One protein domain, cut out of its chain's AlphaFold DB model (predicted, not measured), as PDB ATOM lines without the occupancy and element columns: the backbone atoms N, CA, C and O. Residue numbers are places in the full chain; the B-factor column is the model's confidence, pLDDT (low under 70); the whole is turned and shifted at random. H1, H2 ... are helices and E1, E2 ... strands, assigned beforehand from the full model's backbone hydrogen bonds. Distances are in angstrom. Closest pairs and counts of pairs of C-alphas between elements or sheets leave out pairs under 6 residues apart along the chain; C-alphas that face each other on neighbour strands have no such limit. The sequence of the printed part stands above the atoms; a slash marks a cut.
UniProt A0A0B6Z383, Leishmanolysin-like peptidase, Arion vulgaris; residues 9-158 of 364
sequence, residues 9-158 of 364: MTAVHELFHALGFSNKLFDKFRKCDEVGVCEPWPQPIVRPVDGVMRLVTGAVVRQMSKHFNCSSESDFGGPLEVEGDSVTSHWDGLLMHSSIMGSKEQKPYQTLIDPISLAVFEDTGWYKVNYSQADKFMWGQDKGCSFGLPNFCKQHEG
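AT A GLANCE: This is residues 9 to 158 of the 364 residues of the protein "Leishmanolysin-like peptidase" of Arion vulgaris (UniProt A0A0B6Z383). With little regular structure, long loops surround a core where H2 and H3 lie side by side next to a strongly twisted sheet, with H1 and E5 farther out. The printed part has 150 residues, under half in named elements, class mixed: H1 E1 E2 H2 E3 E4 H3 E5. The antiparallel sheet runs E1 E2 E3 E4. It is compact, radius of gyration of the C-alphas 14.5 A, spanning 45 by 34 by 33 A.

IN THESE COORDINATES: H1, residues 9 to 19, 15.0 A, begins at (-30.375, 24.856, -2.533). E1 is 46 to 49, E2 52 to 55, H2 58 to 68, 15.6 A, E3 78 to 83, 16.3 A, E4 86 to 91, H3 115 to 123, E5 127 to 129, ending at (-18.070, 38.441, -3.282).

HOW THE PARTS SIT: H1 is close to but not clearly touching H3, closest C-alphas Leu 19 and Phe 121, 7.9 A. Within hydrogen-bond range are N 47 and O 54, 3.1 A, in hairpin E1 and E2; N 55 and O 78, 2.8 A, between E2 and E3; N 83 and O 86, 2.9 A, in hairpin E3 and E4. H2 and H3 touch, closest C-alphas Val 60 and Ala 119, 5.1 A, at a shallow tilt of 13 degrees, opposite ways; each only grazes the sheet. E5 pairs with no named strand; its closest C-alpha to H3 is Val 129, 5.9 A from that of Glu 122. Each O i to N i+4 pair is within range in H1 and H2, 3 of 5 in H3.

THE WHOLE: The printed part has no cut. Links H1 to E1 and E4 to H3 are long. pLDDT is under 70 at residues 150 to 155.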
ATOM      1  N   MET A   9     -30.108  23.487  -2.985       86.50
ATOM      2  CA  MET A   9     -30.375  24.856  -2.533       86.50
ATOM      3  C   MET A   9     -30.487  24.976  -1.013       86.50
ATOM      4  O   MET A   9     -29.942  25.920  -0.454       86.50
ATOM      5  N   THR A  10     -31.086  24.002  -0.319       87.75
ATOM      6  CA  THR A  10     -31.072  24.011   1.156       87.75
ATOM      7  C   THR A  10     -29.665  23.805   1.701       87.75
ATOM      8  O   THR A  10     -29.297  24.442   2.672       87.75
ATOM      9  N   ALA A  11     -28.827  22.974   1.071       89.81
ATOM     10  CA  ALA A  11     -27.436  22.847   1.510       89.81
ATOM     11  C   ALA A  11     -26.667  24.176   1.378       89.81
ATOM     12  O   ALA A  11     -25.893  24.524   2.268       89.81
ATOM     13  N   VAL A  12     -26.901  24.935   0.300       91.81
ATOM     14  CA  VAL A  12     -26.337  26.287   0.142       91.81
ATOM     15  C   VAL A  12     -26.905  27.245   1.201       91.81
ATOM     16  O   VAL A  12     -26.129  27.993   1.786       91.81
ATOM     17  N   HIS A  13     -28.206  27.182   1.511       93.81
ATOM     18  CA  HIS A  13     -28.847  27.966   2.582       93.81
ATOM     19  C   HIS A  13     -28.190  27.735   3.952       93.81
ATOM     20  O   HIS A  13     -27.763  28.681   4.613       93.81
ATOM     21  N   GLU A  14     -28.026  26.475   4.358       94.19
ATOM     22  CA  GLU A  14     -27.385  26.148   5.639       94.19
ATOM     23  C   GLU A  14     -25.917  26.582   5.677       94.19
ATOM     24  O   GLU A  14     -25.393  27.014   6.706       94.19
ATOM     25  N   LEU A  15     -25.233  26.512   4.536       95.06
ATOM     26  CA  LEU A  15     -23.862  26.984   4.439       95.06
ATOM     27  C   LEU A  15     -23.781  28.514   4.500       95.06
ATOM     28  O   LEU A  15     -22.864  29.044   5.116       95.06
ATOM     29  N   PHE A  16     -24.756  29.235   3.948       96.94
ATOM     30  CA  PHE A  16     -24.856  30.688   4.093       96.94
ATOM     31  C   PHE A  16     -25.021  31.100   5.562       96.94
ATOM     32  O   PHE A  16     -24.367  32.052   6.002       96.94
ATOM     33  N   HIS A  17     -25.795  30.346   6.350       97.38
ATOM     34  CA  HIS A  17     -25.832  30.535   7.801       97.38
ATOM     35  C   HIS A  17     -24.457  30.348   8.440       97.38
ATOM     36  O   HIS A  17     -23.994  31.220   9.179       97.38
ATOM     37  N   ALA A  18     -23.787  29.233   8.136       96.25
ATOM     38  CA  ALA A  18     -22.475  28.918   8.698       96.25
ATOM     39  C   ALA A  18     -21.397  29.951   8.319       96.25
ATOM     40  O   ALA A  18     -20.494  30.211   9.113       96.25
ATOM     41  N   LEU A  19     -21.498  30.549   7.130       95.56
ATOM     42  CA  LEU A  19     -20.528  31.508   6.602       95.56
ATOM     43  C   LEU A  19     -20.723  32.937   7.113       95.56
ATOM     44  O   LEU A  19     -19.781  33.724   7.032       95.56
ATOM     45  N   GLY A  20     -21.895  33.301   7.638       95.75
ATOM     46  CA  GLY A  20     -22.076  34.633   8.219       95.75
ATOM     47  C   GLY A  20     -23.500  35.146   8.319       95.75
ATOM     48  O   GLY A  20     -23.749  36.034   9.134       95.75
ATOM     49  N   PHE A  21     -24.446  34.590   7.559       97.69
ATOM     50  CA  PHE A  21     -25.841  35.008   7.638       97.69
ATOM     51  C   PHE A  21     -26.502  34.402   8.882       97.69
ATOM     52  O   PHE A  21     -27.275  33.450   8.820       97.69
ATOM     53  N   SER A  22     -26.168  34.931  10.052       96.69
ATOM     54  CA  SER A  22     -26.747  34.506  11.317       96.69
ATOM     55  C   SER A  22     -26.884  35.690  12.256       96.69
ATOM     56  O   SER A  22     -25.945  36.467  12.431       96.69
ATOM     57  N   ASN A  23     -28.018  35.772  12.949       95.25
ATOM     58  CA  ASN A  23     -28.241  36.792  13.972       95.25
ATOM     59  C   ASN A  23     -27.198  36.759  15.108       95.25
ATOM     60  O   ASN A  23     -26.955  37.780  15.740       95.25
ATOM     61  N   LYS A  24     -26.525  35.619  15.322       95.38
ATOM     62  CA  LYS A  24     -25.411  35.457  16.276       95.38
ATOM     63  C   LYS A  24     -24.069  36.007  15.779       95.38
ATOM     64  O   LYS A  24     -23.073  35.921  16.499       95.38
ATOM     65  N   LEU A  25     -24.013  36.449  14.524       95.81
ATOM     66  CA  LEU A  25     -22.803  36.923  13.858       95.81
ATOM     67  C   LEU A  25     -22.916  38.373  13.378       95.81
ATOM     68  O   LEU A  25     -21.885  38.971  13.092       95.81
ATOM     69  N   PHE A  26     -24.119  38.951  13.321       94.81
ATOM     70  CA  PHE A  26     -24.332  40.329  12.864       94.81
ATOM     71  C   PHE A  26     -23.495  41.357  13.651       94.81
ATOM     72  O   PHE A  26     -22.898  42.254  13.066       94.81
ATOM     73  N   ASP A  27     -23.338  41.196  14.964       91.81
ATOM     74  CA  ASP A  27     -22.487  42.056  15.804       91.81
ATOM     75  C   ASP A  27     -20.975  41.951  15.492       91.81
ATOM     76  O   ASP A  27     -20.172  42.824  15.853       91.81
ATOM     77  N   LYS A  28     -20.567  40.896  14.783       93.25
ATOM     78  CA  LYS A  28     -19.182  40.666  14.349       93.25
ATOM     79  C   LYS A  28     -18.870  41.261  12.986       93.25
ATOM     80  O   LYS A  28     -17.700  41.263  12.611       93.25
ATOM     81  N   PHE A  29     -19.865  41.775  12.268       94.50
ATOM     82  CA  PHE A  29     -19.647  42.387  10.964       94.50
ATOM     83  C   PHE A  29     -18.765  43.624  11.117       94.50
ATOM     84  O   PHE A  29     -18.800  44.326  12.139       94.50
ATOM     85  N   ARG A  30     -17.947  43.886  10.101       90.44
ATOM     86  CA  ARG A  30     -17.032  45.024  10.076       90.44
ATOM     87  C   ARG A  30     -17.155  45.755   8.754       90.44
ATOM     88  O   ARG A  30     -17.287  45.142   7.703       90.44
ATOM     89  N   LYS A  31     -17.091  47.079   8.823       88.00
ATOM     90  CA  LYS A  31     -17.030  47.931   7.646       88.00
ATOM     91  C   LYS A  31     -15.582  47.976   7.181       88.00
ATOM     92  O   LYS A  31     -14.759  48.592   7.852       88.00
ATOM     93  N   CYS A  32     -15.289  47.329   6.061       86.75
ATOM     94  CA  CYS A  32     -13.959  47.337   5.466       86.75
ATOM     95  C   CYS A  32     -13.881  48.346   4.316       86.75
ATOM     96  O   CYS A  32     -14.834  48.486   3.547       86.75
ATOM     97  N   ASP A  33     -12.768  49.069   4.217       82.06
ATOM     98  CA  ASP A  33     -12.469  49.917   3.064       82.06
ATOM     99  C   ASP A  33     -11.818  49.124   1.911       82.06
ATOM    100  O   ASP A  33     -11.560  47.924   2.016       82.06
ATOM    101  N   GLU A  34     -11.545  49.799   0.791       75.69
ATOM    102  CA  GLU A  34     -10.916  49.190  -0.393       75.69
ATOM    103  C   GLU A  34      -9.494  48.660  -0.127       75.69
ATOM    104  O   GLU A  34      -8.985  47.838  -0.890       75.69
ATOM    105  N   VAL A  35      -8.851  49.118   0.953       77.06
ATOM    106  CA  VAL A  35      -7.492  48.736   1.362       77.06
ATOM    107  C   VAL A  35      -7.525  47.583   2.384       77.06
ATOM    108  O   VAL A  35      -6.479  47.044   2.742       77.06
ATOM    109  N   GLY A  36      -8.718  47.152   2.813       75.62
ATOM    110  CA  GLY A  36      -8.928  46.050   3.751       75.62
ATOM    111  C   GLY A  36      -8.868  46.455   5.226       75.62
ATOM    112  O   GLY A  36      -8.781  45.584   6.090       75.62
ATOM    113  N   VAL A  37      -8.910  47.751   5.547       84.62
ATOM    114  CA  VAL A  37      -8.993  48.217   6.937       84.62
ATOM    115  C   VAL A  37     -10.440  48.117   7.403       84.62
ATOM    116  O   VAL A  37     -11.325  48.767   6.852       84.62
ATOM    117  N   CYS A  38     -10.673  47.292   8.423       87.56
ATOM    118  CA  CYS A  38     -12.005  46.943   8.902       87.56
ATOM    119  C   CYS A  38     -12.306  47.570  10.269       87.56
ATOM    120  O   CYS A  38     -11.685  47.225  11.277       87.56
ATOM    121  N   GLU A  39     -13.311  48.441  10.318       89.06
ATOM    122  CA  GLU A  39     -13.754  49.129  11.532       89.06
ATOM    123  C   GLU A  39     -15.149  48.662  11.985       89.06
ATOM    124  O   GLU A  39     -15.927  48.107  11.198       89.06
ATOM    125  N   PRO A  40     -15.509  48.856  13.268       87.75
ATOM    126  CA  PRO A  40     -16.882  48.666  13.722       87.75
ATOM    127  C   PRO A  40     -17.865  49.573  12.971       87.75
ATOM    128  O   PRO A  40     -17.545  50.701  12.597       87.75
ATOM    129  N   TRP A  41     -19.100  49.102  12.794       87.19
ATOM    130  CA  TRP A  41     -20.160  49.924  12.217       87.19
ATOM    131  C   TRP A  41     -20.531  51.086  13.158       87.19
ATOM    132  O   TRP A  41     -20.633  50.882  14.370       87.19
ATOM    133  N   PRO A  42     -20.772  52.303  12.629       84.88
ATOM    134  CA  PRO A  42     -21.012  53.498  13.447       84.88
ATOM    135  C   PRO A  42     -22.371  53.489  14.162       84.88
ATOM    136  O   PRO A  42     -22.583  54.254  15.097       84.88
ATOM    137  N   GLN A  43     -23.303  52.658  13.695       87.19
ATOM    138  CA  GLN A  43     -24.648  52.496  14.234       87.19
ATOM    139  C   GLN A  43     -24.959  51.003  14.349       87.19
ATOM    140  O   GLN A  43     -24.379  50.212  13.596       87.19
ATOM    141  N   PRO A  44     -25.900  50.602  15.224       92.06
ATOM    142  CA  PRO A  44     -26.431  49.247  15.216       92.06
ATOM    143  C   PRO A  44     -26.894  48.873  13.805       92.06
ATOM    144  O   PRO A  44     -27.750  49.544  13.218       92.06
ATOM    145  N   ILE A  45     -26.298  47.820  13.246       95.00
ATOM    146  CA  ILE A  45     -26.605  47.393  11.877       95.00
ATOM    147  C   ILE A  45     -27.983  46.751  11.782       95.00
ATOM    148  O   ILE A  45     -28.581  46.770  10.719       95.00
ATOM    149  N   VAL A  46     -28.513  46.222  12.884       96.44
ATOM    150  CA  VAL A  46     -29.899  45.764  12.965       96.44
ATOM    151  C   VAL A  46     -30.724  46.841  13.649       96.44
ATOM    152  O   VAL A  46     -30.516  47.122  14.830       96.44
ATOM    153  N   ARG A  47     -31.650  47.459  12.912       94.69
ATOM    154  CA  ARG A  47     -32.507  48.535  13.432       94.69
ATOM    155  C   ARG A  47     -33.838  48.637  12.679       94.69
ATOM    156  O   ARG A  47     -33.904  48.212  11.525       94.69
ATOM    157  N   PRO A  48     -34.900  49.175  13.308       93.50
ATOM    158  CA  PRO A  48     -36.170  49.402  12.630       93.50
ATOM    159  C   PRO A  48     -36.071  50.577  11.648       93.50
ATOM    160  O   PRO A  48     -35.585  51.647  12.004       93.50
ATOM    161  N   VAL A  49     -36.589  50.386  10.435       90.81
ATOM    162  CA  VAL A  49     -36.766  51.421   9.403       90.81
ATOM    163  C   VAL A  49     -38.149  51.216   8.793       90.81
ATOM    164  O   VAL A  49     -38.470  50.111   8.348       90.81
ATOM    165  N   ASP A  50     -38.993  52.248   8.837       86.69
ATOM    166  CA  ASP A  50     -40.412  52.188   8.441       86.69
ATOM    167  C   ASP A  50     -41.212  51.061   9.117       86.69
ATOM    168  O   ASP A  50     -42.090  50.434   8.523       86.69
ATOM    169  N   GLY A  51     -40.895  50.780  10.383       86.75
ATOM    170  CA  GLY A  51     -41.560  49.733  11.164       86.75
ATOM    171  C   GLY A  51     -41.141  48.303  10.809       86.75
ATOM    172  O   GLY A  51     -41.710  47.365  11.358       86.75
ATOM    173  N   VAL A  52     -40.142  48.122   9.939       90.44
ATOM    174  CA  VAL A  52     -39.554  46.817   9.607       90.44
ATOM    175  C   VAL A  52     -38.158  46.730  10.209       90.44
ATOM    176  O   VAL A  52     -37.353  47.645  10.040       90.44
ATOM    177  N   MET A  53     -37.847  45.634  10.902       94.81
ATOM    178  CA  MET A  53     -36.479  45.367  11.350       94.81
ATOM    179  C   MET A  53     -35.600  45.065  10.139       94.81
ATOM    180  O   MET A  53     -35.908  44.171   9.354       94.81
ATOM    181  N   ARG A  54     -34.508  45.813   9.969       96.25
ATOM    182  CA  ARG A  54     -33.624  45.684   8.807       96.25
ATOM    183  C   ARG A  54     -32.174  45.483   9.204       96.25
ATOM    184  O   ARG A  54     -31.721  46.045  10.199       96.25
ATOM    185  N   LEU A  55     -31.450  44.739   8.373       97.38
ATOM    186  CA  LEU A  55     -29.994  44.724   8.323       97.38
ATOM    187  C   LEU A  55     -29.522  45.871   7.419       97.38
ATOM    188  O   LEU A  55     -29.653  45.821   6.196       97.38
ATOM    189  N   VAL A  56     -29.013  46.930   8.036       96.75
ATOM    190  CA  VAL A  56     -28.629  48.191   7.404       96.75
ATOM    191  C   VAL A  56     -27.106  48.321   7.403       96.75
ATOM    192  O   VAL A  56     -26.501  48.958   8.270       96.75
ATOM    193  N   THR A  57     -26.507  47.689   6.399       95.62
ATOM    194  CA  THR A  57     -25.076  47.725   6.079       95.62
ATOM    195  C   THR A  57     -24.862  48.224   4.645       95.62
ATOM    196  O   THR A  57     -25.807  48.337   3.866       95.62
ATOM    197  N   GLY A  58     -23.633  48.607   4.305       94.31
ATOM    198  CA  GLY A  58     -23.316  49.388   3.107       94.31
ATOM    199  C   GLY A  58     -23.661  48.681   1.797       94.31
ATOM    200  O   GLY A  58     -24.379  49.241   0.966       94.31
ATOM    201  N   ALA A  59     -23.178  47.454   1.607       95.88
ATOM    202  CA  ALA A  59     -23.465  46.656   0.423       95.88
ATOM    203  C   ALA A  59     -24.933  46.220   0.367       95.88
ATOM    204  O   ALA A  59     -25.545  46.283  -0.702       95.88
ATOM    205  N   VAL A  60     -25.520  45.834   1.504       97.50
ATOM    206  CA  VAL A  60     -26.938  45.453   1.592       97.50
ATOM    207  C   VAL A  60     -27.839  46.616   1.179       97.50
ATOM    208  O   VAL A  60     -28.667  46.448   0.284       97.50
ATOM    209  N   VAL A  61     -27.645  47.814   1.742       97.00
ATOM    210  CA  VAL A  61     -28.391  49.027   1.357       97.00
ATOM    211  C   VAL A  61     -28.191  49.339  -0.121       97.00
ATOM    212  O   VAL A  61     -29.157  49.648  -0.816       97.00
ATOM    213  N   ARG A  62     -26.963  49.223  -0.639       96.56
ATOM    214  CA  ARG A  62     -26.662  49.464  -2.056       96.56
ATOM    215  C   ARG A  62     -27.431  48.513  -2.977       96.56
ATOM    216  O   ARG A  62     -28.030  48.978  -3.946       96.56
ATOM    217  N   GLN A  63     -27.439  47.208  -2.691       97.88
ATOM    218  CA  GLN A  63     -28.170  46.229  -3.506       97.88
ATOM    219  C   GLN A  63     -29.686  46.371  -3.355       97.88
ATOM    220  O   GLN A  63     -30.391  46.315  -4.357       97.88
ATOM    221  N   MET A  64     -30.191  46.626  -2.146       97.69
ATOM    222  CA  MET A  64     -31.611  46.891  -1.901       97.69
ATOM    223  C   MET A  64     -32.093  48.138  -2.652       97.69
ATOM    224  O   MET A  64     -33.065  48.075  -3.402       97.69
ATOM    225  N   SER A  65     -31.382  49.259  -2.509       96.50
ATOM    226  CA  SER A  65     -31.708  50.529  -3.173       96.50
ATOM    227  C   SER A  65     -31.728  50.373  -4.690       96.50
ATOM    228  O   SER A  65     -32.655  50.837  -5.354       96.50
ATOM    229  N   LYS A  66     -30.734  49.662  -5.240       97.06
ATOM    230  CA  LYS A  66     -30.646  49.359  -6.670       97.06
ATOM    231  C   LYS A  66     -31.786  48.455  -7.140       97.06
ATOM    232  O   LYS A  66     -32.395  48.752  -8.158       97.06
ATOM    233  N   HIS A  67     -32.060  47.360  -6.431       97.06
ATOM    234  CA  HIS A  67     -33.041  46.347  -6.837       97.06
ATOM    235  C   HIS A  67     -34.479  46.871  -6.790       97.06
ATOM    236  O   HIS A  67     -35.242  46.709  -7.737       97.06
ATOM    237  N   PHE A  68     -34.845  47.552  -5.705       95.25
ATOM    238  CA  PHE A  68     -36.190  48.097  -5.530       95.25
ATOM    239  C   PHE A  68     -36.366  49.479  -6.175       95.25
ATOM    240  O   PHE A  68     -37.468  50.015  -6.130       95.25
ATOM    241  N   ASN A  69     -35.317  50.073  -6.760       96.44
ATOM    242  CA  ASN A  69     -35.307  51.465  -7.226       96.44
ATOM    243  C   ASN A  69     -35.749  52.451  -6.121       96.44
ATOM    244  O   ASN A  69     -36.637  53.287  -6.296       96.44
ATOM    245  N   CYS A  70     -35.148  52.304  -4.941       94.44
ATOM    246  CA  CYS A  70     -35.426  53.101  -3.752       94.44
ATOM    247  C   CYS A  70     -34.222  54.000  -3.448       94.44
ATOM    248  O   CYS A  70     -33.211  53.526  -2.946       94.44
ATOM    249  N   SER A  71     -34.318  55.293  -3.769       91.56
ATOM    250  CA  SER A  71     -33.255  56.283  -3.507       91.56
ATOM    251  C   SER A  71     -33.626  57.330  -2.455       91.56
ATOM    252  O   SER A  71     -32.766  58.103  -2.042       91.56
ATOM    253  N   SER A  72     -34.887  57.365  -2.012       88.94
ATOM    254  CA  SER A  72     -35.360  58.320  -1.003       88.94
ATOM    255  C   SER A  72     -34.965  57.940   0.423       88.94
ATOM    256  O   SER A  72     -34.895  58.820   1.273       88.94
ATOM    257  N   GLU A  73     -34.679  56.661   0.676       87.56
ATOM    258  CA  GLU A  73     -34.374  56.130   2.006       87.56
ATOM    259  C   GLU A  73     -32.930  55.621   2.062       87.56
ATOM    260  O   GLU A  73     -32.617  54.537   1.568       87.56
ATOM    261  N   SER A  74     -32.032  56.388   2.688       90.88
ATOM    262  CA  SER A  74     -30.606  56.028   2.793       90.88
ATOM    263  C   SER A  74     -30.348  54.770   3.623       90.88
ATOM    264  O   SER A  74     -29.280  54.175   3.522       90.88
ATOM    265  N   ASP A  75     -31.324  54.375   4.440       93.06
ATOM    266  CA  ASP A  75     -31.251  53.253   5.372       93.06
ATOM    267  C   ASP A  75     -32.116  52.064   4.915       93.06
ATOM    268  O   ASP A  75     -32.465  51.195   5.716       93.06
ATOM    269  N   PHE A  76     -32.461  51.993   3.622       95.12
ATOM    270  CA  PHE A  76     -33.257  50.911   3.035       95.12
ATOM    271  C   PHE A  76     -32.475  49.585   2.955       95.12
ATOM    272  O   PHE A  76     -32.112  49.102   1.887       95.12
ATOM    273  N   GLY A  77     -32.178  49.004   4.119       96.12
ATOM    274  CA  GLY A  77     -31.474  47.734   4.284       96.12
ATOM    275  C   GLY A  77     -32.358  46.503   4.060       96.12
ATOM    276  O   GLY A  77     -33.552  46.610   3.771       96.12
ATOM    277  N   GLY A  78     -31.773  45.316   4.214       96.94
ATOM    278  CA  GLY A  78     -32.456  44.041   3.987       96.94
ATOM    279  C   GLY A  78     -33.463  43.737   5.104       96.94
ATOM    280  O   GLY A  78     -33.093  43.842   6.272       96.94
ATOM    281  N   PRO A  79     -34.726  43.395   4.799       96.06
ATOM    282  CA  PRO A  79     -35.752  43.159   5.810       96.06
ATOM    283  C   PRO A  79     -35.552  41.806   6.491       96.06
ATOM    284  O   PRO A  79     -35.538  40.775   5.822       96.06
ATOM    285  N   LEU A  80     -35.417  41.804   7.814       96.94
ATOM    286  CA  LEU A  80     -35.246  40.599   8.619       96.94
ATOM    287  C   LEU A  80     -36.597  40.080   9.097       96.94
ATOM    288  O   LEU A  80     -37.483  40.858   9.458       96.94
ATOM    289  N   GLU A  81     -36.729  38.762   9.148       95.38
ATOM    290  CA  GLU A  81     -37.846  38.142   9.842       95.38
ATOM    291  C   GLU A  81     -37.736  38.380  11.356       95.38
ATOM    292  O   GLU A  81     -36.648  38.403  11.944       95.38
ATOM    293  N   VAL A  82     -38.898  38.552  11.985       93.25
ATOM    294  CA  VAL A  82     -39.042  38.715  13.428       93.25
ATOM    295  C   VAL A  82     -39.968  37.628  13.965       93.25
ATOM    296  O   VAL A  82     -41.116  37.513  13.535       93.25
ATOM    297  N   GLU A  83     -39.481  36.872  14.945       91.06
ATOM    298  CA  GLU A  83     -40.268  35.921  15.728       91.06
ATOM    299  C   GLU A  83     -40.372  36.418  17.174       91.06
ATOM    300  O   GLU A  83     -39.372  36.565  17.883       91.06
ATOM    301  N   GLY A  84     -41.596  36.704  17.623       88.88
ATOM    302  CA  GLY A  84     -41.812  37.377  18.905       88.88
ATOM    303  C   GLY A  84     -41.162  38.762  18.904       88.88
ATOM    304  O   GLY A  84     -41.485  39.587  18.056       88.88
ATOM    305  N   ASP A  85     -40.225  38.985  19.827       87.69
ATOM    306  CA  ASP A  85     -39.490  40.250  19.969       87.69
ATOM    307  C   ASP A  85     -38.043  40.165  19.437       87.69
ATOM    308  O   ASP A  85     -37.210  41.016  19.744       87.69
ATOM    309  N   SER A  86     -37.691  39.107  18.696       91.50
ATOM    310  CA  SER A  86     -36.315  38.845  18.253       91.50
ATOM    311  C   SER A  86     -36.211  38.655  16.744       91.50
ATOM    312  O   SER A  86     -37.026  37.975  16.128       91.50
ATOM    313  N   VAL A  87     -35.164  39.234  16.152       94.75
ATOM    314  CA  VAL A  87     -34.804  38.991  14.747       94.75
ATOM    315  C   VAL A  87     -34.247  37.580  14.568       94.75
ATOM    316  O   VAL A  87     -33.447  37.108  15.388       94.75
ATOM    317  N   THR A  88     -34.640  36.912  13.488       95.06
ATOM    318  CA  THR A  88     -34.133  35.580  13.135       95.06
ATOM    319  C   THR A  88     -32.884  35.685  12.251       95.06
ATOM    320  O   THR A  88     -32.302  36.759  12.078       95.06
ATOM    321  N   SER A  89     -32.413  34.549  11.731       96.75
ATOM    322  CA  SER A  89     -31.301  34.494  10.772       96.75
ATOM    323  C   SER A  89     -31.793  34.493   9.323       96.75
ATOM    324  O   SER A  89     -31.072  34.038   8.445       96.75
ATOM    325  N   HIS A  90     -33.000  34.997   9.063       97.50
ATOM    326  CA  HIS A  90     -33.638  34.953   7.752       97.50
ATOM    327  C   HIS A  90     -34.133  36.326   7.314       97.50
ATOM    328  O   HIS A  90     -34.419  37.207   8.130       97.50
ATOM    329  N   TRP A  91     -34.264  36.498   6.003       97.56
ATOM    330  CA  TRP A  91     -35.041  37.597   5.456       97.56
ATOM    331  C   TRP A  91     -36.539  37.382   5.663       97.56
ATOM    332  O   TRP A  91     -37.023  36.248   5.660       97.56
ATOM    333  N   ASP A  92     -37.280  38.486   5.738       94.12
ATOM    334  CA  ASP A  92     -38.739  38.471   5.751       94.12
ATOM    335  C   ASP A  92     -39.292  37.737   4.512       94.12
ATOM    336  O   ASP A  92     -39.035  38.109   3.362       94.12
ATOM    337  N   GLY A  93     -40.076  36.681   4.746       89.94
ATOM    338  CA  GLY A  93     -40.578  35.810   3.683       89.94
ATOM    339  C   GLY A  93     -41.625  36.430   2.748       89.94
ATOM    340  O   GLY A  93     -41.998  35.790   1.769       89.94
ATOM    341  N   LEU A  94     -42.153  37.629   3.030       89.31
ATOM    342  CA  LEU A  94     -42.976  38.400   2.090       89.31
ATOM    343  C   LEU A  94     -42.101  39.355   1.273       89.31
ATOM    344  O   LEU A  94     -42.236  39.415   0.052       89.31
ATOM    345  N   LEU A  95     -41.217  40.106   1.924       91.62
ATOM    346  CA  LEU A  95     -40.423  41.155   1.283       91.62
ATOM    347  C   LEU A  95     -39.272  40.600   0.436       91.62
ATOM    348  O   LEU A  95     -38.889  41.220  -0.552       91.62
ATOM    349  N   MET A  96     -38.778  39.412   0.777       93.94
ATOM    350  CA  MET A  96     -37.681  38.716   0.102       93.94
ATOM    351  C   MET A  96     -38.112  37.321  -0.380       93.94
ATOM    352  O   MET A  96     -37.353  36.354  -0.312       93.94
ATOM    353  N   HIS A  97     -39.352  37.183  -0.858       92.69
ATOM    354  CA  HIS A  97     -39.882  35.904  -1.346       92.69
ATOM    355  C   HIS A  97     -39.009  35.330  -2.476       92.69
ATOM    356  O   HIS A  97     -38.548  36.062  -3.350       92.69
ATOM    357  N   SER A  98     -38.785  34.011  -2.465       92.69
ATOM    358  CA  SER A  98     -37.814  33.293  -3.318       92.69
ATOM    359  C   SER A  98     -36.329  33.587  -3.091       92.69
ATOM    360  O   SER A  98     -35.508  32.949  -3.746       92.69
ATOM    361  N   SER A  99     -35.949  34.476  -2.173       95.88
ATOM    362  CA  SER A  99     -34.546  34.599  -1.765       95.88
ATOM    363  C   SER A  99     -34.045  33.304  -1.130       95.88
ATOM    364  O   SER A  99     -34.779  32.641  -0.393       95.88
ATOM    365  N   ILE A 100     -32.773  32.976  -1.360       95.31
ATOM    366  CA  ILE A 100     -32.123  31.846  -0.707       95.31
ATOM    367  C   ILE A 100     -32.161  31.954   0.810       95.31
ATOM    368  O   ILE A 100     -32.312  30.921   1.438       95.31
ATOM    369  N   MET A 101     -32.117  33.155   1.391       96.75
ATOM    370  CA  MET A 101     -32.186  33.348   2.846       96.75
ATOM    371  C   MET A 101     -33.580  33.751   3.344       96.75
ATOM    372  O   MET A 101     -33.715  34.179   4.487       96.75
ATOM    373  N   GLY A 102     -34.622  33.635   2.515       94.75
ATOM    374  CA  GLY A 102     -35.999  33.892   2.939       94.75
ATOM    375  C   GLY A 102     -36.491  32.860   3.959       94.75
ATOM    376  O   GLY A 102     -36.180  31.677   3.847       94.75
ATOM    377  N   SER A 103     -37.287  33.297   4.937       89.81
ATOM    378  CA  SER A 103     -37.741  32.420   6.026       89.81
ATOM    379  C   SER A 103     -38.820  31.405   5.641       89.81
ATOM    380  O   SER A 103     -38.976  30.357   6.266       89.81
ATOM    381  N   LYS A 104     -39.584  31.690   4.583       83.06
ATOM    382  CA  LYS A 104     -40.601  30.767   4.075       83.06
ATOM    383  C   LYS A 104     -39.956  29.731   3.171       83.06
ATOM    384  O   LYS A 104     -39.536  30.079   2.067       83.06
ATOM    385  N   GLU A 105     -39.996  28.466   3.583       74.94
ATOM    386  CA  GLU A 105     -39.565  27.339   2.750       74.94
ATOM    387  C   GLU A 105     -40.173  27.416   1.341       74.94
ATOM    388  O   GLU A 105     -41.393  27.422   1.155       74.94
ATOM    389  N   GLN A 106     -39.292  27.469   0.342       82.75
ATOM    390  CA  GLN A 106     -39.636  27.386  -1.073       82.75
ATOM    391  C   GLN A 106     -39.185  26.041  -1.641       82.75
ATOM    392  O   GLN A 106     -38.347  25.343  -1.068       82.75
ATOM    393  N   LYS A 107     -39.735  25.661  -2.797       85.38
ATOM    394  CA  LYS A 107     -39.192  24.522  -3.545       85.38
ATOM    395  C   LYS A 107     -37.809  24.886  -4.104       85.38
ATOM    396  O   LYS A 107     -37.619  26.048  -4.453       85.38
ATOM    397  N   PRO A 108     -36.874  23.931  -4.274       83.56
ATOM    398  CA  PRO A 108     -35.512  24.248  -4.718       83.56
ATOM    399  C   PRO A 108     -35.459  25.024  -6.040       83.56
ATOM    400  O   PRO A 108     -34.744  26.014  -6.131       83.56
ATOM    401  N   TYR A 109     -36.287  24.660  -7.024       83.69
ATOM    402  CA  TYR A 109     -36.436  25.389  -8.292       83.69
ATOM    403  C   TYR A 109     -37.067  26.796  -8.171       83.69
ATOM    404  O   TYR A 109     -37.263  27.466  -9.181       83.69
ATOM    405  N   GLN A 110     -37.439  27.242  -6.968       87.50
ATOM    406  CA  GLN A 110     -37.991  28.570  -6.662       87.50
ATOM    407  C   GLN A 110     -37.119  29.374  -5.702       87.50
ATOM    408  O   GLN A 110     -37.476  30.504  -5.366       87.50
ATOM    409  N   THR A 111     -36.015  28.792  -5.250       90.75
ATOM    410  CA  THR A 111     -35.039  29.428  -4.378       90.75
ATOM    411  C   THR A 111     -33.941  30.026  -5.249       90.75
ATOM    412  O   THR A 111     -33.346  29.319  -6.055       90.75
ATOM    413  N   LEU A 112     -33.675  31.319  -5.089       93.00
ATOM    414  CA  LEU A 112     -32.737  32.085  -5.905       93.00
ATOM    415  C   LEU A 112     -31.598  32.620  -5.038       93.00
ATOM    416  O   LEU A 112     -31.846  33.211  -3.987       93.00
ATOM    417  N   ILE A 113     -30.354  32.464  -5.489       95.06
ATOM    418  CA  ILE A 113     -29.211  33.152  -4.878       95.06
ATOM    419  C   ILE A 113     -29.269  34.608  -5.324       95.06
ATOM    420  O   ILE A 113     -28.805  34.954  -6.404       95.06
ATOM    421  N   ASP A 114     -29.882  35.468  -4.525       96.25
ATOM    422  CA  ASP A 114     -30.097  36.864  -4.885       96.25
ATOM    423  C   ASP A 114     -28.900  37.760  -4.491       96.25
ATOM    424  O   ASP A 114     -28.169  37.464  -3.536       96.25
ATOM    425  N   PRO A 115     -28.688  38.886  -5.197       97.19
ATOM    426  CA  PRO A 115     -27.566  39.778  -4.920       97.19
ATOM    427  C   PRO A 115     -27.647  40.445  -3.538       97.19
ATOM    428  O   PRO A 115     -26.617  40.857  -3.012       97.19
ATOM    429  N   ILE A 116     -28.827  40.555  -2.923       98.31
ATOM    430  CA  ILE A 116     -28.982  41.173  -1.598       98.31
ATOM    431  C   ILE A 116     -28.436  40.228  -0.518       98.31
ATOM    432  O   ILE A 116     -27.666  40.660   0.337       98.31
ATOM    433  N   SER A 117     -28.740  38.930  -0.596       98.06
ATOM    434  CA  SER A 117     -28.152  37.898   0.270       98.06
ATOM    435  C   SER A 117     -26.636  37.821   0.113       98.06
ATOM    436  O   SER A 117     -25.920  37.724   1.106       98.06
ATOM    437  N   LEU A 118     -26.128  37.924  -1.119       98.00
ATOM    438  CA  LEU A 118     -24.686  37.961  -1.366       98.00
ATOM    439  C   LEU A 118     -24.008  39.184  -0.729       98.00
ATOM    440  O   LEU A 118     -22.892  39.076  -0.224       98.00
ATOM    441  N   ALA A 119     -24.689  40.330  -0.694       97.56
ATOM    442  CA  ALA A 119     -24.158  41.552  -0.097       97.56
ATOM    443  C   ALA A 119     -23.940  41.467   1.415       97.56
ATOM    444  O   ALA A 119     -23.053  42.143   1.930       97.56
ATOM    445  N   VAL A 120     -24.677  40.599   2.113       97.62
ATOM    446  CA  VAL A 120     -24.437  40.333   3.538       97.62
ATOM    447  C   VAL A 120     -23.007  39.855   3.756       97.62
ATOM    448  O   VAL A 120     -22.363  40.308   4.693       97.62
ATOM    449  N   PHE A 121     -22.492  38.997   2.873       96.69
ATOM    450  CA  PHE A 121     -21.135  38.462   2.975       96.69
ATOM    451  C   PHE A 121     -20.040  39.465   2.606       96.69
ATOM    452  O   PHE A 121     -18.933  39.343   3.117       96.69
ATOM    453  N   GLU A 122     -20.329  40.455   1.757       94.12
ATOM    454  CA  GLU A 122     -19.414  41.587   1.548       94.12
ATOM    455  C   GLU A 122     -19.319  42.417   2.838       94.12
ATOM    456  O   GLU A 122     -18.227  42.721   3.313       94.12
ATOM    457  N   ASP A 123     -20.466  42.710   3.455       94.06
ATOM    458  CA  ASP A 123     -20.552  43.532   4.664       94.06
ATOM    459  C   ASP A 123     -20.105  42.813   5.956       94.06
ATOM    460  O   ASP A 123     -19.998  43.459   7.006       94.06
ATOM    461  N   THR A 124     -19.805  41.504   5.918       93.25
ATOM    462  CA  THR A 124     -19.125  40.841   7.049       93.25
ATOM    463  C   THR A 124     -17.694  41.343   7.206       93.25
ATOM    464  O   THR A 124     -17.186  41.389   8.329       93.25
ATOM    465  N   GLY A 125     -17.052  41.706   6.089       90.25
ATOM    466  CA  GLY A 125     -15.623  41.983   6.012       90.25
ATOM    467  C   GLY A 125     -14.737  40.738   5.887       90.25
ATOM    468  O   GLY A 125     -13.520  40.858   5.964       90.25
ATOM    469  N   TRP A 126     -15.309  39.541   5.722       92.00
ATOM    470  CA  TRP A 126     -14.543  38.283   5.662       92.00
ATOM    471  C   TRP A 126     -14.282  37.804   4.235       92.00
ATOM    472  O   TRP A 126     -13.334  37.050   4.009       92.00
ATOM    473  N   TYR A 127     -15.095  38.241   3.272       91.69
ATOM    474  CA  TYR A 127     -15.081  37.705   1.914       91.69
ATOM    475  C   TYR A 127     -15.092  38.807   0.858       91.69
ATOM    476  O   TYR A 127     -15.765  39.825   1.008       91.69
ATOM    477  N   LYS A 128     -14.435  38.543  -0.275       90.56
ATOM    478  CA  LYS A 128     -14.761  39.214  -1.540       90.56
ATOM    479  C   LYS A 128     -15.818  38.410  -2.283       90.56
ATOM    480  O   LYS A 128     -15.654  37.206  -2.489       90.56
ATOM    481  N   VAL A 129     -16.878  39.082  -2.718       93.69
ATOM    482  CA  VAL A 129     -18.070  38.441  -3.282       93.69
ATOM    483  C   VAL A 129     -18.184  38.700  -4.782       93.69
ATOM    484  O   VAL A 129     -18.132  39.839  -5.243       93.69
ATOM    485  N   ASN A 130     -18.392  37.636  -5.555       95.12
ATOM    486  CA  ASN A 130     -18.702  37.710  -6.974       95.12
ATOM    487  C   ASN A 130     -20.216  37.755  -7.212       95.12
ATOM    488  O   ASN A 130     -20.884  36.726  -7.328       95.12
ATOM    489  N   TYR A 131     -20.754  38.961  -7.379       94.75
ATOM    490  CA  TYR A 131     -22.168  39.158  -7.706       94.75
ATOM    491  C   TYR A 131     -22.592  38.586  -9.065       94.75
ATOM    492  O   TYR A 131     -23.788  38.434  -9.295       94.75
ATOM    493  N   SER A 132     -21.660  38.232  -9.961       93.12
ATOM    494  CA  SER A 132     -22.005  37.599 -11.243       93.12
ATOM    495  C   SER A 132     -22.615  36.202 -11.076       93.12
ATOM    496  O   SER A 132     -23.095  35.634 -12.051       93.12
ATOM    497  N   GLN A 133     -22.528  35.623  -9.875       92.69
ATOM    498  CA  GLN A 133     -23.097  34.319  -9.534       92.69
ATOM    499  C   GLN A 133     -24.521  34.411  -8.972       92.69
ATOM    500  O   GLN A 133     -25.115  33.373  -8.675       92.69
ATOM    501  N   ALA A 134     -25.050  35.628  -8.800       93.31
ATOM    502  CA  ALA A 134     -26.414  35.840  -8.346       93.31
ATOM    503  C   ALA A 134     -27.417  35.547  -9.469       93.31
ATOM    504  O   ALA A 134     -27.257  36.029 -10.592       93.31
ATOM    505  N   ASP A 135     -28.478  34.815  -9.146       92.44
ATOM    506  CA  ASP A 135     -29.634  34.632 -10.014       92.44
ATOM    507  C   ASP A 135     -30.344  35.967 -10.282       92.44
ATOM    508  O   ASP A 135     -30.307  36.909  -9.481       92.44
ATOM    509  N   LYS A 136     -31.079  36.028 -11.400       90.12
ATOM    510  CA  LYS A 136     -31.984  37.143 -11.685       90.12
ATOM    511  C   LYS A 136     -33.136  37.136 -10.678       90.12
ATOM    512  O   LYS A 136     -34.138  36.440 -10.843       90.12
ATOM    513  N   PHE A 137     -32.985  37.930  -9.628       93.12
ATOM    514  CA  PHE A 137     -34.014  38.172  -8.630       93.12
ATOM    515  C   PHE A 137     -34.961  39.256  -9.154       93.12
ATOM    516  O   PHE A 137     -34.514  40.358  -9.433       93.12
ATOM    517  N   MET A 138     -36.248  38.941  -9.341       91.75
ATOM    518  CA  MET A 138     -37.259  39.882  -9.877       91.75
ATOM    519  C   MET A 138     -38.311  40.284  -8.834       91.75
ATOM    520  O   MET A 138     -39.103  41.201  -9.056       91.75
ATOM    521  N   TRP A 139     -38.341  39.605  -7.686       93.00
ATOM    522  CA  TRP A 139     -39.323  39.872  -6.640       93.00
ATOM    523  C   TRP A 139     -39.140  41.284  -6.078       93.00
ATOM    524  O   TRP A 139     -38.071  41.618  -5.575       93.00
ATOM    525  N   GLY A 140     -40.167  42.128  -6.194       91.88
ATOM    526  CA  GLY A 140     -40.116  43.517  -5.727       91.88
ATOM    527  C   GLY A 140     -39.259  44.467  -6.575       91.88
ATOM    528  O   GLY A 140     -39.108  45.629  -6.198       91.88
ATOM    529  N   GLN A 141     -38.743  44.014  -7.723       93.62
ATOM    530  CA  GLN A 141     -37.902  44.839  -8.588       93.62
ATOM    531  C   GLN A 141     -38.637  46.119  -9.022       93.62
ATOM    532  O   GLN A 141     -39.800  46.071  -9.436       93.62
ATOM    533  N   ASP A 142     -37.959  47.260  -8.886       93.81
ATOM    534  CA  ASP A 142     -38.456  48.598  -9.243       93.81
ATOM    535  C   ASP A 142     -39.767  49.031  -8.548       93.81
ATOM    536  O   ASP A 142     -40.469  49.928  -9.023       93.81
ATOM    537  N   LYS A 143     -40.146  48.406  -7.423       91.44
ATOM    538  CA  LYS A 143     -41.404  48.716  -6.712       91.44
ATOM    539  C   LYS A 143     -41.308  49.854  -5.692       91.44
ATOM    540  O   LYS A 143     -42.331  50.241  -5.124       91.44
ATOM    541  N   GLY A 144     -40.122  50.415  -5.489       92.44
ATOM    542  CA  GLY A 144     -39.851  51.492  -4.545       92.44
ATOM    543  C   GLY A 144     -39.786  51.030  -3.087       92.44
ATOM    544  O   GLY A 144     -40.008  49.866  -2.752       92.44
ATOM    545  N   CYS A 145     -39.498  51.982  -2.200       91.38
ATOM    546  CA  CYS A 145     -39.230  51.734  -0.778       91.38
ATOM    547  C   CYS A 145     -40.434  51.156  -0.014       91.38
ATOM    548  O   CYS A 145     -40.276  50.463   0.988       91.38
ATOM    549  N   SER A 146     -41.650  51.427  -0.491       88.38
ATOM    550  CA  SER A 146     -42.887  51.028   0.184       88.38
ATOM    551  C   SER A 146     -43.365  49.616  -0.164       88.38
ATOM    552  O   SER A 146     -44.418  49.200   0.321       88.38
ATOM    553  N   PHE A 147     -42.645  48.880  -1.016       87.94
ATOM    554  CA  PHE A 147     -43.055  47.542  -1.434       87.94
ATOM    555  C   PHE A 147     -43.248  46.603  -0.237       87.94
ATOM    556  O   PHE A 147     -42.378  46.491   0.620       87.94
ATOM    557  N   GLY A 148     -44.403  45.931  -0.195       77.75
ATOM    558  CA  GLY A 148     -44.739  44.904   0.798       77.75
ATOM    559  C   GLY A 148     -44.903  45.392   2.243       77.75
ATOM    560  O   GLY A 148     -45.188  44.573   3.115       77.75
ATOM    561  N   LEU A 149     -44.783  46.697   2.512       80.38
ATOM    562  CA  LEU A 149     -45.112  47.256   3.824       80.38
ATOM    563  C   LEU A 149     -46.611  47.065   4.127       80.38
ATOM    564  O   LEU A 149     -47.428  47.168   3.207       80.38
ATOM    565  N   PRO A 150     -47.015  46.879   5.401       67.75
ATOM    566  CA  PRO A 150     -48.413  46.622   5.768       67.75
ATOM    567  C   PRO A 150     -49.415  47.644   5.207       67.75
ATOM    568  O   PRO A 150     -50.495  47.284   4.744       67.75
ATOM    569  N   ASN A 151     -49.035  48.926   5.171       66.62
ATOM    570  CA  ASN A 151     -49.880  50.013   4.651       66.62
ATOM    571  C   ASN A 151     -49.960  50.057   3.114       66.62
ATOM    572  O   ASN A 151     -50.792  50.764   2.548       66.62
ATOM    573  N   PHE A 152     -49.096  49.305   2.436       67.31
ATOM    574  CA  PHE A 152     -48.923  49.284   0.984       67.31
ATOM    575  C   PHE A 152     -49.136  47.889   0.398       67.31
ATOM    576  O   PHE A 152     -48.768  47.630  -0.748       67.31
ATOM    577  N   CYS A 153     -49.792  47.014   1.162       69.62
ATOM    578  CA  CYS A 153     -50.288  45.729   0.711       69.62
ATOM    579  C   CYS A 153     -51.377  45.908  -0.360       69.62
ATOM    580  O   CYS A 153     -52.575  45.811  -0.098       69.62
ATOM    581  N   LYS A 154     -50.967  46.245  -1.581       69.19
ATOM    582  CA  LYS A 154     -51.828  46.289  -2.760       69.19
ATOM    583  C   LYS A 154     -51.647  45.000  -3.546       69.19
ATOM    584  O   LYS A 154     -50.622  44.327  -3.444       69.19
ATOM    585  N   GLN A 155     -52.656  44.649  -4.336       62.94
ATOM    586  CA  GLN A 155     -52.550  43.518  -5.245       62.94
ATOM    587  C   GLN A 155     -51.447  43.811  -6.273       62.94
ATOM    588  O   GLN A 155     -51.603  44.654  -7.153       62.94
ATOM    589  N   HIS A 156     -50.323  43.120  -6.119       72.31
ATOM    590  CA  HIS A 156     -49.199  43.108  -7.044       72.31
ATOM    591  C   HIS A 156     -49.047  41.700  -7.617       72.31
ATOM    592  O   HIS A 156     -49.565  40.733  -7.057       72.31
ATOM    593  N   GLU A 157     -48.329  41.565  -8.732       73.69
ATOM    594  CA  GLU A 157     -48.015  40.245  -9.275       73.69
ATOM    595  C   GLU A 157     -47.293  39.398  -8.211       73.69
ATOM    596  O   GLU A 157     -46.248  39.786  -7.698       73.69
ATOM    597  N   GLY A 158     -47.894  38.262  -7.838       81.31
ATOM    598  CA  GLY A 158     -47.365  37.354  -6.818       81.31
ATOM    599  C   GLY A 158     -47.775  37.642  -5.364       81.31
ATOM    600  O   GLY A 158     -47.532  36.784  -4.514       81.31
TER     601      GLY A 158